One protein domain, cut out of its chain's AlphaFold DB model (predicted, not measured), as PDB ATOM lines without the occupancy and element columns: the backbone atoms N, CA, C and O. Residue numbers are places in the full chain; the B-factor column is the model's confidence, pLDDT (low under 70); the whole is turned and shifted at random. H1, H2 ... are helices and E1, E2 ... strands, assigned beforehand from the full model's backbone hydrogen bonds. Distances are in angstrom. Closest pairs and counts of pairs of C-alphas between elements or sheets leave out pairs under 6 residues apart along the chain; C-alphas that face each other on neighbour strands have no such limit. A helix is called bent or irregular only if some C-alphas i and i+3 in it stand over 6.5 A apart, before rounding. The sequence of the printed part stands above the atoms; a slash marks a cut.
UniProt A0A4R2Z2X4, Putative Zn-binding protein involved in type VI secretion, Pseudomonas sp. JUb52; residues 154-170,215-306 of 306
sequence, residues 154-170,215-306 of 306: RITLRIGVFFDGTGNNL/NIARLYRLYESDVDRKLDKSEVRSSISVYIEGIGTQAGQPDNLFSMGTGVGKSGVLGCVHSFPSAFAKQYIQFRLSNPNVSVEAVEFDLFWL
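Overview. This is residues 154 to 170 and 215 to 306 of the 306 residues of the protein "Putative Zn-binding protein involved in type VI secretion" of Pseudomonas sp. JUb52 (UniProt A0A4R2Z2X4). A narrow, strongly twisted sheet of three parallel strands is the middle layer of this elongated domain, with the long helix H3 on one face and the short helix H1 on the other. The short helix H2 and its loops lie beyond one end of the sheet, and the long loop 223 to 236 reaches to the opposite end. The printed part has 109 residues, in the order E1 H1 E2 H2 H3 E3, with the sheet ordered E2 E1 E3; the class is mixed, helices and strands. It is only just compact, close to loose, with a radius of gyration of the C-alphas of 15.5 A, and its outline is a rod spanning 50 by 23 by 22 A.

Arrangement. Begin with the inner strand E1, residues 154 to 163. Beside it is the edge strand E2, residues 237 to 244, parallel at 22 degrees; look for N 240 and O 158, 2.9 A apart. E1's other neighbour is the edge strand E3, residues 294 to 305, parallel at 21 degrees, with N 159 and O 300 at 2.8 A. H3, residues 269 to 290, is on one face of the sheet; its closest C-alphas to E2 are those of Phe 280 and Val 242, 5.9 A apart. H1, residues 215 to 222, is on the opposite face, over E1 at a height over the sheet of 8.6 A, and runs along the strands, at 19 degrees to E1 on the local plane. Its closest C-alphas to E1 are those of Ile 216 and Phe 162, 6.1 A apart. H2, residues 257 to 262, is not on the sheet and is apart from H3. E2, H2 with H3, and E3 form a split strand-helix-strand unit, two strands that run the same way with E1 between them, and its crossover is right-handed. Every O i to N i+4 pair is within hydrogen-bond range in H1 and H2; in H3 it is 15 of 18.

Along the chain. Find C-alpha 154 at (162.544, 136.386, 142.515); from there E1 runs 28.6 A to C-alpha 163. E2 is 23.2 A long. H3 begins at C-alpha 269, (144.595, 158.032, 162.078), and is 32.2 A long; it is irregular, but only just, with C-alphas 274 and 277 6.7 A apart. E3 bends by 78 degrees at residue 297 and ends at C-alpha 305, (142.837, 146.957, 162.197). H1 is 10.4 A long and H2 8.5 A.

Size, cuts and confidence. The two C-alphas farthest apart are those of Ser 234 and Phe 258, at 50.2 A. Residues 171 to 214 are not printed, and C-alphas 170 and 215 are 10.2 A apart across the cut. The links H1 to E2 and E2 to H2 are long. The mean pLDDT of the printed part is 80.6; look for values under 70 at residues 165 to 170, 246 to 272 and 306.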
ATOM      1  N   ARG A 154     163.691 135.478 142.547       94.94
ATOM      2  CA  ARG A 154     162.544 136.386 142.515       94.94
ATOM      3  C   ARG A 154     161.430 135.869 143.402       94.94
ATOM      4  O   ARG A 154     161.123 134.679 143.364       94.94
ATOM      5  N   ILE A 155     160.843 136.764 144.190       96.69
ATOM      6  CA  ILE A 155     159.766 136.419 145.117       96.69
ATOM      7  C   ILE A 155     158.603 137.413 145.069       96.69
ATOM      8  O   ILE A 155     158.785 138.604 144.793       96.69
ATOM      9  N   THR A 156     157.430 136.937 145.475       97.88
ATOM     10  CA  THR A 156     156.350 137.791 145.977       97.88
ATOM     11  C   THR A 156     156.565 138.060 147.466       97.88
ATOM     12  O   THR A 156     156.630 137.125 148.267       97.88
ATOM     13  N   LEU A 157     156.654 139.336 147.850       97.50
ATOM     14  CA  LEU A 157     156.762 139.764 149.245       97.50
ATOM     15  C   LEU A 157     155.379 140.118 149.804       97.50
ATOM     16  O   LEU A 157     154.762 141.094 149.377       97.50
ATOM     17  N   ARG A 158     154.913 139.364 150.798       98.00
ATOM     18  CA  ARG A 158     153.668 139.640 151.518       98.00
ATOM     19  C   ARG A 158     153.943 140.487 152.758       98.00
ATOM     20  O   ARG A 158     154.726 140.103 153.623       98.00
ATOM     21  N   ILE A 159     153.287 141.632 152.870       97.31
ATOM     22  CA  ILE A 159     153.470 142.589 153.961       97.31
ATOM     23  C   ILE A 159     152.208 142.586 154.821       97.31
ATOM     24  O   ILE A 159     151.175 143.115 154.418       97.31
ATOM     25  N   GLY A 160     152.301 142.006 156.018       96.75
ATOM     26  CA  GLY A 160     151.252 142.118 157.028       96.75
ATOM     27  C   GLY A 160     151.388 143.428 157.794       96.75
ATOM     28  O   GLY A 160     152.421 143.655 158.424       96.75
ATOM     29  N   VAL A 161     150.373 144.290 157.755       94.12
ATOM     30  CA  VAL A 161     150.345 145.572 158.474       94.12
ATOM     31  C   VAL A 161     149.266 145.539 159.546       94.12
ATOM     32  O   VAL A 161     148.093 145.313 159.258       94.12
ATOM     33  N   PHE A 162     149.679 145.787 160.785       90.75
ATOM     34  CA  PHE A 162     148.863 145.619 161.981       90.75
ATOM     35  C   PHE A 162     148.716 146.963 162.685       90.75
ATOM     36  O   PHE A 162     149.638 147.404 163.369       90.75
ATOM     37  N   PHE A 163     147.572 147.616 162.495       86.00
ATOM     38  CA  PHE A 163     147.226 148.857 163.183       86.00
ATOM     39  C   PHE A 163     146.490 148.521 164.475       86.00
ATOM     40  O   PHE A 163     145.363 148.028 164.431       86.00
ATOM     41  N   ASP A 164     147.134 148.739 165.621       81.44
ATOM     42  CA  ASP A 164     146.503 148.413 166.899       81.44
ATOM     43  C   ASP A 164     145.406 149.419 167.296       81.44
ATOM     44  O   ASP A 164     145.306 150.520 166.747       81.44
ATOM     45  N   GLY A 165     144.555 149.020 168.239       67.31
ATOM     46  CA  GLY A 165     143.374 149.769 168.658       67.31
ATOM     47  C   GLY A 165     143.667 151.033 169.473       67.31
ATOM     48  O   GLY A 165     144.743 151.234 170.037       67.31
ATOM     49  N   THR A 166     142.662 151.905 169.559       61.97
ATOM     50  CA  THR A 166     142.714 153.124 170.373       61.97
ATOM     51  C   THR A 166     142.802 152.781 171.857       61.97
ATOM     52  O   THR A 166     141.976 152.031 172.370       61.97
ATOM     53  N   GLY A 167     143.762 153.366 172.572       58.66
ATOM     54  CA  GLY A 167     143.850 153.188 174.024       58.66
ATOM     55  C   GLY A 167     144.431 151.848 174.488       58.66
ATOM     56  O   GLY A 167     144.300 151.546 175.662       58.66
ATOM     57  N   ASN A 168     145.065 151.035 173.633       66.31
ATOM     58  CA  ASN A 168     145.913 149.916 174.069       66.31
ATOM     59  C   ASN A 168     146.899 149.521 172.958       66.31
ATOM     60  O   ASN A 168     146.558 149.550 171.781       66.31
ATOM     61  N   ASN A 169     148.119 149.139 173.324       67.69
ATOM     62  CA  ASN A 169     149.117 148.628 172.391       67.69
ATOM     63  C   ASN A 169     149.916 147.488 173.039       67.69
ATOM     64  O   ASN A 169     149.850 147.264 174.249       67.69
ATOM     65  N   LEU A 170     150.709 146.781 172.235       69.00
ATOM     66  CA  LEU A 170     151.519 145.638 172.655       69.00
ATOM     67  C   LEU A 170     152.406 145.956 173.872       69.00
ATOM     68  O   LEU A 170     152.576 145.102 174.743       69.00
ATOM     69  N   ASN A 215     143.407 141.787 169.855       85.62
ATOM     70  CA  ASN A 215     143.420 140.785 168.783       85.62
ATOM     71  C   ASN A 215     144.431 141.126 167.679       85.62
ATOM     72  O   ASN A 215     144.997 140.211 167.089       85.62
ATOM     73  N   ILE A 216     144.713 142.409 167.436       87.88
ATOM     74  CA  ILE A 216     145.730 142.836 166.466       87.88
ATOM     75  C   ILE A 216     147.131 142.463 166.943       87.88
ATOM     76  O   ILE A 216     147.900 141.896 166.170       87.88
ATOM     77  N   ALA A 217     147.445 142.698 168.217       82.31
ATOM     78  CA  ALA A 217     148.700 142.267 168.822       82.31
ATOM     79  C   ALA A 217     148.869 140.734 168.775       82.31
ATOM     80  O   ALA A 217     149.932 140.235 168.395       82.31
ATOM     81  N   ARG A 218     147.796 139.978 169.051       85.50
ATOM     82  CA  ARG A 218     147.794 138.509 168.926       85.50
ATOM     83  C   ARG A 218     148.023 138.050 167.487       85.50
ATOM     84  O   ARG A 218     148.855 137.176 167.263       85.50
ATOM     85  N   LEU A 219     147.314 138.639 166.522       89.31
ATOM     86  CA  LEU A 219     147.485 138.332 165.100       89.31
ATOM     87  C   LEU A 219     148.905 138.656 164.636       89.31
ATOM     88  O   LEU A 219     149.520 137.814 163.995       89.31
ATOM     89  N   TYR A 220     149.457 139.809 165.027       88.44
ATOM     90  CA  TYR A 220     150.837 140.187 164.714       88.44
ATOM     91  C   TYR A 220     151.845 139.145 165.211       88.44
ATOM     92  O   TYR A 220     152.745 138.759 164.471       88.44
ATOM     93  N   ARG A 221     151.678 138.636 166.439       83.00
ATOM     94  CA  ARG A 221     152.555 137.592 166.999       83.00
ATOM     95  C   ARG A 221     152.430 136.238 166.300       83.00
ATOM     96  O   ARG A 221     153.390 135.470 166.315       83.00
ATOM     97  N   LEU A 222     151.251 135.920 165.770       89.56
ATOM     98  CA  LEU A 222     150.988 134.674 165.044       89.56
ATOM     99  C   LEU A 222     151.357 134.767 163.562       89.56
ATOM    100  O   LEU A 222     151.474 133.737 162.904       89.56
ATOM    101  N   TYR A 223     151.520 135.979 163.038       91.88
ATOM    102  CA  TYR A 223     151.825 136.193 161.638       91.88
ATOM    103  C   TYR A 223     153.262 135.772 161.329       91.88
ATOM    104  O   TYR A 223     154.218 136.241 161.949       91.88
ATOM    105  N   GLU A 224     153.411 134.879 160.354       90.38
ATOM    106  CA  GLU A 224     154.713 134.395 159.914       90.38
ATOM    107  C   GLU A 224     155.559 135.545 159.357       90.38
ATOM    108  O   GLU A 224     155.075 136.387 158.592       90.38
ATOM    109  N   SER A 225     156.831 135.596 159.749       90.75
ATOM    110  CA  SER A 225     157.736 136.668 159.354       90.75
ATOM    111  C   SER A 225     159.141 136.125 159.106       90.75
ATOM    112  O   SER A 225     159.804 135.649 160.023       90.75
ATOM    113  N   ASP A 226     159.625 136.295 157.882       94.19
ATOM    114  CA  ASP A 226     160.937 135.840 157.407       94.19
ATOM    115  C   ASP A 226     162.036 136.904 157.551       94.19
ATOM    116  O   ASP A 226     163.102 136.795 156.953       94.19
ATOM    117  N   VAL A 227     161.795 137.966 158.324       89.31
ATOM    118  CA  VAL A 227     162.698 139.129 158.425       89.31
ATOM    119  C   VAL A 227     164.124 138.717 158.815       89.31
ATOM    120  O   VAL A 227     165.100 139.186 158.226       89.31
ATOM    121  N   ASP A 228     164.244 137.794 159.766       85.94
ATOM    122  CA  ASP A 228     165.528 137.285 160.259       85.94
ATOM    123  C   ASP A 228     165.907 135.924 159.645       85.94
ATOM    124  O   ASP A 228     166.955 135.360 159.969       85.94
ATOM    125  N   ARG A 229     165.059 135.367 158.770       90.81
ATOM    126  CA  ARG A 229     165.261 134.048 158.162       90.81
ATOM    127  C   ARG A 229     165.911 134.196 156.791       90.81
ATOM    128  O   ARG A 229     165.535 135.044 155.984       90.81
ATOM    129  N   LYS A 230     166.871 133.319 156.504       93.94
ATOM    130  CA  LYS A 230     167.404 133.150 155.154       93.94
ATOM    131  C   LYS A 230     166.476 132.239 154.352       93.94
ATOM    132  O   LYS A 230     166.206 131.123 154.791       93.94
ATOM    133  N   LEU A 231     166.022 132.716 153.199       94.31
ATOM    134  CA  LEU A 231     165.177 131.951 152.290       94.31
ATOM    135  C   LEU A 231     165.991 130.886 151.549       94.31
ATOM    136  O   LEU A 231     167.141 131.111 151.151       94.31
ATOM    137  N   ASP A 232     165.368 129.736 151.328       93.38
ATOM    138  CA  ASP A 232     165.879 128.706 150.436       93.38
ATOM    139  C   ASP A 232     165.697 129.129 148.978       93.38
ATOM    140  O   ASP A 232     164.735 129.805 148.619       93.38
ATOM    141  N   LYS A 233     166.598 128.682 148.094       90.12
ATOM    142  CA  LYS A 233     166.612 129.092 146.675       90.12
ATOM    143  C   LYS A 233     165.331 128.743 145.902       90.12
ATOM    144  O   LYS A 233     165.080 129.336 144.858       90.12
ATOM    145  N   SER A 234     164.569 127.753 146.369       92.12
ATOM    146  CA  SER A 234     163.306 127.319 145.761       92.12
ATOM    147  C   SER A 234     162.091 128.119 146.234       92.12
ATOM    148  O   SER A 234     161.016 127.974 145.656       92.12
ATOM    149  N   GLU A 235     162.221 128.921 147.294       94.75
ATOM    150  CA  GLU A 235     161.110 129.712 147.819       94.75
ATOM    151  C   GLU A 235     160.818 130.899 146.898       94.75
ATOM    152  O   GLU A 235     161.699 131.680 146.549       94.75
ATOM    153  N   VAL A 236     159.555 131.046 146.503       95.81
ATOM    154  CA  VAL A 236     159.084 132.132 145.620       95.81
ATOM    155  C   VAL A 236     158.176 133.121 146.351       95.81
ATOM    156  O   VAL A 236     157.629 134.044 145.753       95.81
ATOM    157  N   ARG A 237     157.976 132.924 147.656       96.25
ATOM    158  CA  ARG A 237     157.170 133.784 148.521       96.25
ATOM    159  C   ARG A 237     157.888 133.994 149.839       96.25
ATOM    160  O   ARG A 237     158.588 133.104 150.303       96.25
ATOM    161  N   SER A 238     157.671 135.158 150.426       96.75
ATOM    162  CA  SER A 238     158.123 135.471 151.774       96.75
ATOM    163  C   SER A 238     157.171 136.457 152.424       96.75
ATOM    164  O   SER A 238     156.493 137.218 151.726       96.75
ATOM    165  N   SER A 239     157.120 136.458 153.751       96.88
ATOM    166  CA  SER A 239     156.306 137.393 154.516       96.88
ATOM    167  C   SER A 239     157.135 138.246 155.469       96.88
ATOM    168  O   SER A 239     158.086 137.794 156.104       96.88
ATOM    169  N   ILE A 240     156.740 139.507 155.618       95.31
ATOM    170  CA  ILE A 240     157.222 140.380 156.689       95.31
ATOM    171  C   ILE A 240     156.038 140.992 157.433       95.31
ATOM    172  O   ILE A 240     154.975 141.225 156.853       95.31
ATOM    173  N   SER A 241     156.227 141.265 158.721       93.00
ATOM    174  CA  SER A 241     155.192 141.821 159.591       93.00
ATOM    175  C   SER A 241     155.574 143.219 160.086       93.00
ATOM    176  O   SER A 241     156.690 143.468 160.540       93.00
ATOM    177  N   VAL A 242     154.633 144.158 160.003       90.38
ATOM    178  CA  VAL A 242     154.797 145.557 160.407       90.38
ATOM    179  C   VAL A 242     153.716 145.907 161.420       90.38
ATOM    180  O   VAL A 242     152.537 145.978 161.085       90.38
ATOM    181  N   TYR A 243     154.123 146.156 162.661       87.00
ATOM    182  CA  TYR A 243     153.226 146.585 163.730       87.00
ATOM    183  C   TYR A 243     153.257 148.105 163.900       87.00
ATOM    184  O   TYR A 243     154.333 148.705 163.986       87.00
ATOM    185  N   ILE A 244     152.074 148.711 163.959       84.38
ATOM    186  CA  ILE A 244     151.853 150.146 164.116       84.38
ATOM    187  C   ILE A 244     151.073 150.375 165.413       84.38
ATOM    188  O   ILE A 244     149.973 149.852 165.584       84.38
ATOM    189  N   GLU A 245     151.653 151.163 166.326       76.12
ATOM    190  CA  GLU A 245     151.004 151.542 167.589       76.12
ATOM    191  C   GLU A 245     149.669 152.265 167.314       76.12
ATOM    192  O   GLU A 245     149.558 153.079 166.388       76.12
ATOM    193  N   GLY A 246     148.658 151.941 168.121       69.88
ATOM    194  CA  GLY A 246     147.292 152.417 167.939       69.88
ATOM    195  C   GLY A 246     147.058 153.877 168.315       69.88
ATOM    196  O   GLY A 246     147.858 154.524 169.001       69.88
ATOM    197  N   ILE A 247     145.913 154.398 167.874       62.03
ATOM    198  CA  ILE A 247     145.527 155.801 168.049       62.03
ATOM    199  C   ILE A 247     145.516 156.182 169.536       62.03
ATOM    200  O   ILE A 247     145.046 155.451 170.406       62.03
ATOM    201  N   GLY A 248     146.057 157.356 169.847       55.47
ATOM    202  CA  GLY A 248     146.075 157.897 171.204       55.47
ATOM    203  C   GLY A 248     147.020 157.211 172.198       55.47
ATOM    204  O   GLY A 248     147.079 157.665 173.336       55.47
ATOM    205  N   THR A 249     147.800 156.200 171.797       59.38
ATOM    206  CA  THR A 249     148.796 155.560 172.677       59.38
ATOM    207  C   THR A 249     150.189 155.570 172.058       59.38
ATOM    208  O   THR A 249     150.341 155.569 170.841       59.38
ATOM    209  N   GLN A 250     151.216 155.620 172.904       61.22
ATOM    210  CA  GLN A 250     152.612 155.385 172.535       61.22
ATOM    211  C   GLN A 250     153.279 154.639 173.685       61.22
ATOM    212  O   GLN A 250     152.996 154.940 174.848       61.22
ATOM    213  N   ALA A 251     154.177 153.701 173.383       54.97
ATOM    214  CA  ALA A 251     154.861 152.955 174.436       54.97
ATOM    215  C   ALA A 251     155.547 153.893 175.449       54.97
ATOM    216  O   ALA A 251     156.348 154.751 175.070       54.97
ATOM    217  N   GLY A 252     155.231 153.720 176.733       51.19
ATOM    218  CA  GLY A 252     155.845 154.456 177.840       51.19
ATOM    219  C   GLY A 252     155.362 155.890 178.029       51.19
ATOM    220  O   GLY A 252     155.929 156.597 178.862       51.19
ATOM    221  N   GLN A 253     154.351 156.329 177.278       54.75
ATOM    222  CA  GLN A 253     153.738 157.649 177.420       54.75
ATOM    223  C   GLN A 253     152.322 157.534 178.002       54.75
ATOM    224  O   GLN A 253     151.671 156.501 177.812       54.75
ATOM    225  N   PRO A 254     151.831 158.573 178.702       53.38
ATOM    226  CA  PRO A 254     150.422 158.674 179.062       53.38
ATOM    227  C   PRO A 254     149.533 158.698 177.814       53.38
ATOM    228  O   PRO A 254     149.929 159.232 176.772       53.38
ATOM    229  N   ASP A 255     148.319 158.170 177.937       55.16
ATOM    230  CA  ASP A 255     147.343 158.179 176.850       55.16
ATOM    231  C   ASP A 255     146.981 159.619 176.443       55.16
ATOM    232  O   ASP A 255     146.770 160.504 177.277       55.16
ATOM    233  N   ASN A 256     146.891 159.866 175.136       54.38
ATOM    234  CA  ASN A 256     146.500 161.162 174.596       54.38
ATOM    235  C   ASN A 256     144.986 161.197 174.356       54.38
ATOM    236  O   ASN A 256     144.516 160.897 173.255       54.38
ATOM    237  N   LEU A 257     144.239 161.625 175.380       56.97
ATOM    238  CA  LEU A 257     142.775 161.759 175.346       56.97
ATOM    239  C   LEU A 257     142.260 162.562 174.139       56.97
ATOM    240  O   LEU A 257     141.212 162.233 173.586       56.97
ATOM    241  N   PHE A 258     142.991 163.595 173.703       51.62
ATOM    242  CA  PHE A 258     142.591 164.411 172.555       51.62
ATOM    243  C   PHE A 258     142.631 163.599 171.258       51.62
ATOM    244  O   PHE A 258     141.664 163.607 170.497       51.62
ATOM    245  N   SER A 259     143.711 162.849 171.018       53.06
ATOM    246  CA  SER A 259     143.816 161.980 169.838       53.06
ATOM    247  C   SER A 259     142.883 160.771 169.911       53.06
ATOM    248  O   SER A 259     142.337 160.393 168.880       53.06
ATOM    249  N   MET A 260     142.638 160.214 171.103       54.53
ATOM    250  CA  MET A 260     141.662 159.131 171.293       54.53
ATOM    251  C   MET A 260     140.235 159.560 170.926       54.53
ATOM    252  O   MET A 260     139.520 158.798 170.287       54.53
ATOM    253  N   GLY A 261     139.824 160.774 171.315       48.00
ATOM    254  CA  GLY A 261     138.458 161.259 171.099       48.00
ATOM    255  C   GLY A 261     138.202 161.886 169.727       48.00
ATOM    256  O   GLY A 261     137.066 161.893 169.263       48.00
ATOM    257  N   THR A 262     139.234 162.422 169.069       52.12
ATOM    258  CA  THR A 262     139.075 163.160 167.799       52.12
ATOM    259  C   THR A 262     139.634 162.423 166.583       52.12
ATOM    260  O   THR A 262     139.326 162.790 165.452       52.12
ATOM    261  N   GLY A 263     140.492 161.417 166.790       50.19
ATOM    262  CA  GLY A 263     141.197 160.723 165.710       50.19
ATOM    263  C   GLY A 263     142.243 161.579 164.981       50.19
ATOM    264  O   GLY A 263     142.829 161.113 164.003       50.19
ATOM    265  N   VAL A 264     142.516 162.808 165.442       47.62
ATOM    266  CA  VAL A 264     143.505 163.739 164.869       47.62
ATOM    267  C   VAL A 264     144.680 163.998 165.821       47.62
ATOM    268  O   VAL A 264     144.665 163.655 167.003       47.62
ATOM    269  N   GLY A 265     145.752 164.581 165.284       54.69
ATOM    270  CA  GLY A 265     147.009 164.809 166.002       54.69
ATOM    271  C   GLY A 265     148.056 163.720 165.747       54.69
ATOM    272  O   GLY A 265     147.893 162.869 164.874       54.69
ATOM    273  N   LYS A 266     149.166 163.764 166.497       57.97
ATOM    274  CA  LYS A 266     150.351 162.910 166.263       57.97
ATOM    275  C   LYS A 266     150.084 161.409 166.436       57.97
ATOM    276  O   LYS A 266     150.748 160.616 165.784       57.97
ATOM    277  N   SER A 267     149.109 161.051 167.269       55.34
ATOM    278  CA  SER A 267     148.618 159.678 167.425       55.34
ATOM    279  C   SER A 267     147.197 159.526 166.867       55.34
ATOM    280  O   SER A 267     146.441 158.717 167.378       55.34
ATOM    281  N   GLY A 268     146.785 160.357 165.906       57.31
ATOM    282  CA  GLY A 268     145.534 160.193 165.157       57.31
ATOM    283  C   GLY A 268     145.694 159.239 163.967       57.31
ATOM    284  O   GLY A 268     146.808 158.808 163.675       57.31
ATOM    285  N   VAL A 269     144.614 158.971 163.225       64.94
ATOM    286  CA  VAL A 269     144.595 158.032 162.078       64.94
ATOM    287  C   VAL A 269     145.724 158.333 161.087       64.94
ATOM    288  O   VAL A 269     146.531 157.464 160.758       64.94
ATOM    289  N   LEU A 270     145.832 159.594 160.654       67.50
ATOM    290  CA  LEU A 270     146.870 160.021 159.711       67.50
ATOM    291  C   LEU A 270     148.277 159.896 160.308       67.50
ATOM    292  O   LEU A 270     149.202 159.511 159.601       67.50
ATOM    293  N   GLY A 271     148.446 160.172 161.604       65.12
ATOM    294  CA  GLY A 271     149.726 160.007 162.298       65.12
ATOM    295  C   GLY A 271     150.202 158.553 162.294       65.12
ATOM    296  O   GLY A 271     151.354 158.284 161.947       65.12
ATOM    297  N   CYS A 272     149.302 157.609 162.581       69.75
ATOM    298  CA  CYS A 272     149.586 156.175 162.517       69.75
ATOM    299  C   CYS A 272     149.961 155.742 161.090       69.75
ATOM    300  O   CYS A 272     150.980 155.076 160.904       69.75
ATOM    301  N   VAL A 273     149.227 156.191 160.067       76.44
ATOM    302  CA  VAL A 273     149.559 155.903 158.656       76.44
ATOM    303  C   VAL A 273     150.919 156.492 158.264       76.44
ATOM    304  O   VAL A 273     151.724 155.813 157.632       76.44
ATOM    305  N   HIS A 274     151.241 157.715 158.689       78.38
ATOM    306  CA  HIS A 274     152.546 158.327 158.423       78.38
ATOM    307  C   HIS A 274     153.715 157.607 159.107       78.38
ATOM    308  O   HIS A 274     154.855 157.744 158.662       78.38
ATOM    309  N   SER A 275     153.461 156.817 160.152       76.75
ATOM    310  CA  SER A 275     154.499 156.006 160.794       76.75
ATOM    311  C   SER A 275     154.859 154.746 159.990       76.75
ATOM    312  O   SER A 275     156.000 154.276 160.081       76.75
ATOM    313  N   PHE A 276     153.944 154.253 159.141       85.75
ATOM    314  CA  PHE A 276     154.113 153.012 158.380       85.75
ATOM    315  C   PHE A 276     155.386 152.972 157.526       85.75
ATOM    316  O   PHE A 276     156.139 152.012 157.689       85.75
ATOM    317  N   PRO A 277     155.717 153.977 156.686       85.88
ATOM    318  CA  PRO A 277     156.918 153.921 155.851       85.88
ATOM    319  C   PRO A 277     158.195 153.681 156.661       85.88
ATOM    320  O   PRO A 277     159.048 152.891 156.267       85.88
ATOM    321  N   SER A 278     158.303 154.314 157.834       77.12
ATOM    322  CA  SER A 278     159.458 154.147 158.717       77.12
ATOM    323  C   SER A 278     159.501 152.767 159.379       77.12
ATOM    324  O   SER A 278     160.581 152.206 159.554       77.12
ATOM    325  N   ALA A 279     158.344 152.206 159.741       82.19
ATOM    326  CA  ALA A 279     158.242 150.881 160.343       82.19
ATOM    327  C   ALA A 279     158.506 149.776 159.309       82.19
ATOM    328  O   ALA A 279     159.276 148.856 159.578       82.19
ATOM    329  N   PHE A 280     157.947 149.914 158.105       90.50
ATOM    330  CA  PHE A 280     158.191 149.028 156.972       90.50
ATOM    331  C   PHE A 280     159.661 149.031 156.552       90.50
ATOM    332  O   PHE A 280     160.256 147.962 156.436       90.50
ATOM    333  N   ALA A 281     160.274 150.209 156.383       86.00
ATOM    334  CA  ALA A 281     161.670 150.306 155.962       86.00
ATOM    335  C   ALA A 281     162.612 149.538 156.901       86.00
ATOM    336  O   ALA A 281     163.534 148.884 156.427       86.00
ATOM    337  N   LYS A 282     162.350 149.547 158.217       80.56
ATOM    338  CA  LYS A 282     163.127 148.769 159.198       80.56
ATOM    339  C   LYS A 282     163.055 147.270 158.915       80.56
ATOM    340  O   LYS A 282     164.093 146.625 158.808       80.56
ATOM    341  N   GLN A 283     161.841 146.742 158.763       87.00
ATOM    342  CA  GLN A 283     161.621 145.316 158.510       87.00
ATOM    343  C   GLN A 283     162.205 144.897 157.160       87.00
ATOM    344  O   GLN A 283     162.853 143.862 157.051       87.00
ATOM    345  N   TYR A 284     162.042 145.741 156.140       93.44
ATOM    346  CA  TYR A 284     162.554 145.467 154.805       93.44
ATOM    347  C   TYR A 284     164.086 145.518 154.730       93.44
ATOM    348  O   TYR A 284     164.692 144.658 154.094       93.44
ATOM    349  N   ILE A 285     164.736 146.478 155.400       90.69
ATOM    350  CA  ILE A 285     166.204 146.533 155.479       90.69
ATOM    351  C   ILE A 285     166.738 145.268 156.152       90.69
ATOM    352  O   ILE A 285     167.651 144.645 155.620       90.69
ATOM    353  N   GLN A 286     166.150 144.863 157.279       86.75
ATOM    354  CA  GLN A 286     166.567 143.651 157.982       86.75
ATOM    355  C   GLN A 286     166.360 142.396 157.119       86.75
ATOM    356  O   GLN A 286     167.287 141.604 156.956       86.75
ATOM    357  N   PHE A 287     165.210 142.277 156.455       94.19
ATOM    358  CA  PHE A 287     164.953 141.210 155.489       94.19
ATOM    359  C   PHE A 287     166.011 141.160 154.373       94.19
ATOM    360  O   PHE A 287     166.505 140.086 154.031       94.19
ATOM    361  N   ARG A 288     166.413 142.318 153.831       94.06
ATOM    362  CA  ARG A 288     167.461 142.424 152.800       94.06
ATOM    363  C   ARG A 288     168.850 142.060 153.313       94.06
ATOM    364  O   ARG A 288     169.637 141.524 152.538       94.06
ATOM    365  N   LEU A 289     169.156 142.331 154.583       91.31
ATOM    366  CA  LEU A 289     170.409 141.897 155.209       91.31
ATOM    367  C   LEU A 289     170.466 140.368 155.325       91.31
ATOM    368  O   LEU A 289     171.501 139.776 155.026       91.31
ATOM    369  N   SER A 290     169.348 139.735 155.685       91.12
ATOM    370  CA  SER A 290     169.216 138.272 155.732       91.12
ATOM    371  C   SER A 290     169.222 137.635 154.332       91.12
ATOM    372  O   SER A 290     169.704 136.512 154.158       91.12
ATOM    373  N   ASN A 291     168.732 138.362 153.319       93.75
ATOM    374  CA  ASN A 291     168.490 137.868 151.960       93.75
ATOM    375  C   ASN A 291     169.060 138.813 150.871       93.75
ATOM    376  O   ASN A 291     168.301 139.408 150.103       93.75
ATOM    377  N   PRO A 292     170.398 138.955 150.749       92.06
ATOM    378  CA  PRO A 292     171.014 139.952 149.864       92.06
ATOM    379  C   PRO A 292     170.822 139.679 148.364       92.06
ATOM    380  O   PRO A 292     170.841 140.620 147.574       92.06
ATOM    381  N   ASN A 293     170.617 138.413 147.983       90.75
ATOM    382  CA  ASN A 293     170.494 137.964 146.587       90.75
ATOM    383  C   ASN A 293     169.035 137.752 146.138       90.75
ATOM    384  O   ASN A 293     168.795 137.174 145.077       90.75
ATOM    385  N   VAL A 294     168.069 138.162 146.966       93.38
ATOM    386  CA  VAL A 294     166.638 138.055 146.675       93.38
ATOM    387  C   VAL A 294     166.132 139.364 146.072       93.38
ATOM    388  O   VAL A 294     166.426 140.457 146.564       93.38
ATOM    389  N   SER A 295     165.341 139.239 145.013       94.00
ATOM    390  CA  SER A 295     164.707 140.330 144.282       94.00
ATOM    391  C   SER A 295     163.189 140.237 144.444       94.00
ATOM    392  O   SER A 295     162.596 139.174 144.267       94.00
ATOM    393  N   VAL A 296     162.544 141.338 144.828       95.44
ATOM    394  CA  VAL A 296     161.085 141.383 145.015       95.44
ATOM    395  C   VAL A 296     160.442 141.766 143.689       95.44
ATOM    396  O   VAL A 296     160.657 142.877 143.208       95.44
ATOM    397  N   GLU A 297     159.661 140.862 143.098       96.19
ATOM    398  CA  GLU A 297     158.972 141.110 141.823       96.19
ATOM    399  C   GLU A 297     157.513 141.540 141.997       96.19
ATOM    400  O   GLU A 297     156.973 142.257 141.155       96.19
ATOM    401  N   ALA A 298     156.889 141.141 143.104       97.00
ATOM    402  CA  ALA A 298     155.514 141.479 143.438       97.00
ATOM    403  C   ALA A 298     155.373 141.741 144.937       97.00
ATOM    404  O   ALA A 298     156.128 141.210 145.754       97.00
ATOM    405  N   VAL A 299     154.384 142.560 145.294       97.12
ATOM    406  CA  VAL A 299     154.064 142.896 146.680       97.12
ATOM    407  C   VAL A 299     152.585 142.643 146.930       97.12
ATOM    408  O   VAL A 299     151.737 143.117 146.175       97.12
ATOM    409  N   GLU A 300     152.288 141.931 148.009       97.94
ATOM    410  CA  GLU A 300     150.934 141.703 148.512       97.94
ATOM    411  C   GLU A 300     150.798 142.343 149.895       97.94
ATOM    412  O   GLU A 300     151.744 142.326 150.682       97.94
ATOM    413  N   PHE A 301     149.629 142.901 150.204       96.38
ATOM    414  CA  PHE A 301     149.352 143.497 151.508       96.38
ATOM    415  C   PHE A 301     148.232 142.746 152.213       96.38
ATOM    416  O   PHE A 301     147.143 142.597 151.664       96.38
ATOM    417  N   ASP A 302     148.486 142.389 153.467       96.75
ATOM    418  CA  ASP A 302     147.446 142.038 154.421       96.75
ATOM    419  C   ASP A 302     147.296 143.202 155.402       96.75
ATOM    420  O   ASP A 302     148.255 143.569 156.081       96.75
ATOM    421  N   LEU A 303     146.108 143.799 155.484       93.50
ATOM    422  CA  LEU A 303     145.840 144.921 156.383       93.50
ATOM    423  C   LEU A 303     144.895 144.477 157.500       93.50
ATOM    424  O   LEU A 303     143.790 144.011 157.227       93.50
ATOM    425  N   PHE A 304     145.319 144.669 158.748       90.25
ATOM    426  CA  PHE A 304     144.542 144.352 159.943       90.25
ATOM    427  C   PHE A 304     144.385 145.603 160.812       90.25
ATOM    428  O   PHE A 304     145.367 146.296 161.091       90.25
ATOM    429  N   TRP A 305     143.160 145.877 161.261       85.12
ATOM    430  CA  TRP A 305     142.837 146.957 162.197       85.12
ATOM    431  C   TRP A 305     141.641 146.574 163.084       85.12
ATOM    432  O   TRP A 305     140.925 145.614 162.778       85.12
ATOM    433  N   LEU A 306     141.460 147.305 164.187       68.19
ATOM    434  CA  LEU A 306     140.323 147.210 165.115       68.19
ATOM    435  C   LEU A 306     139.299 148.321 164.868       68.19
ATOM    436  O   LEU A 306     139.729 149.448 164.530       68.19
TER     437      LEU A 306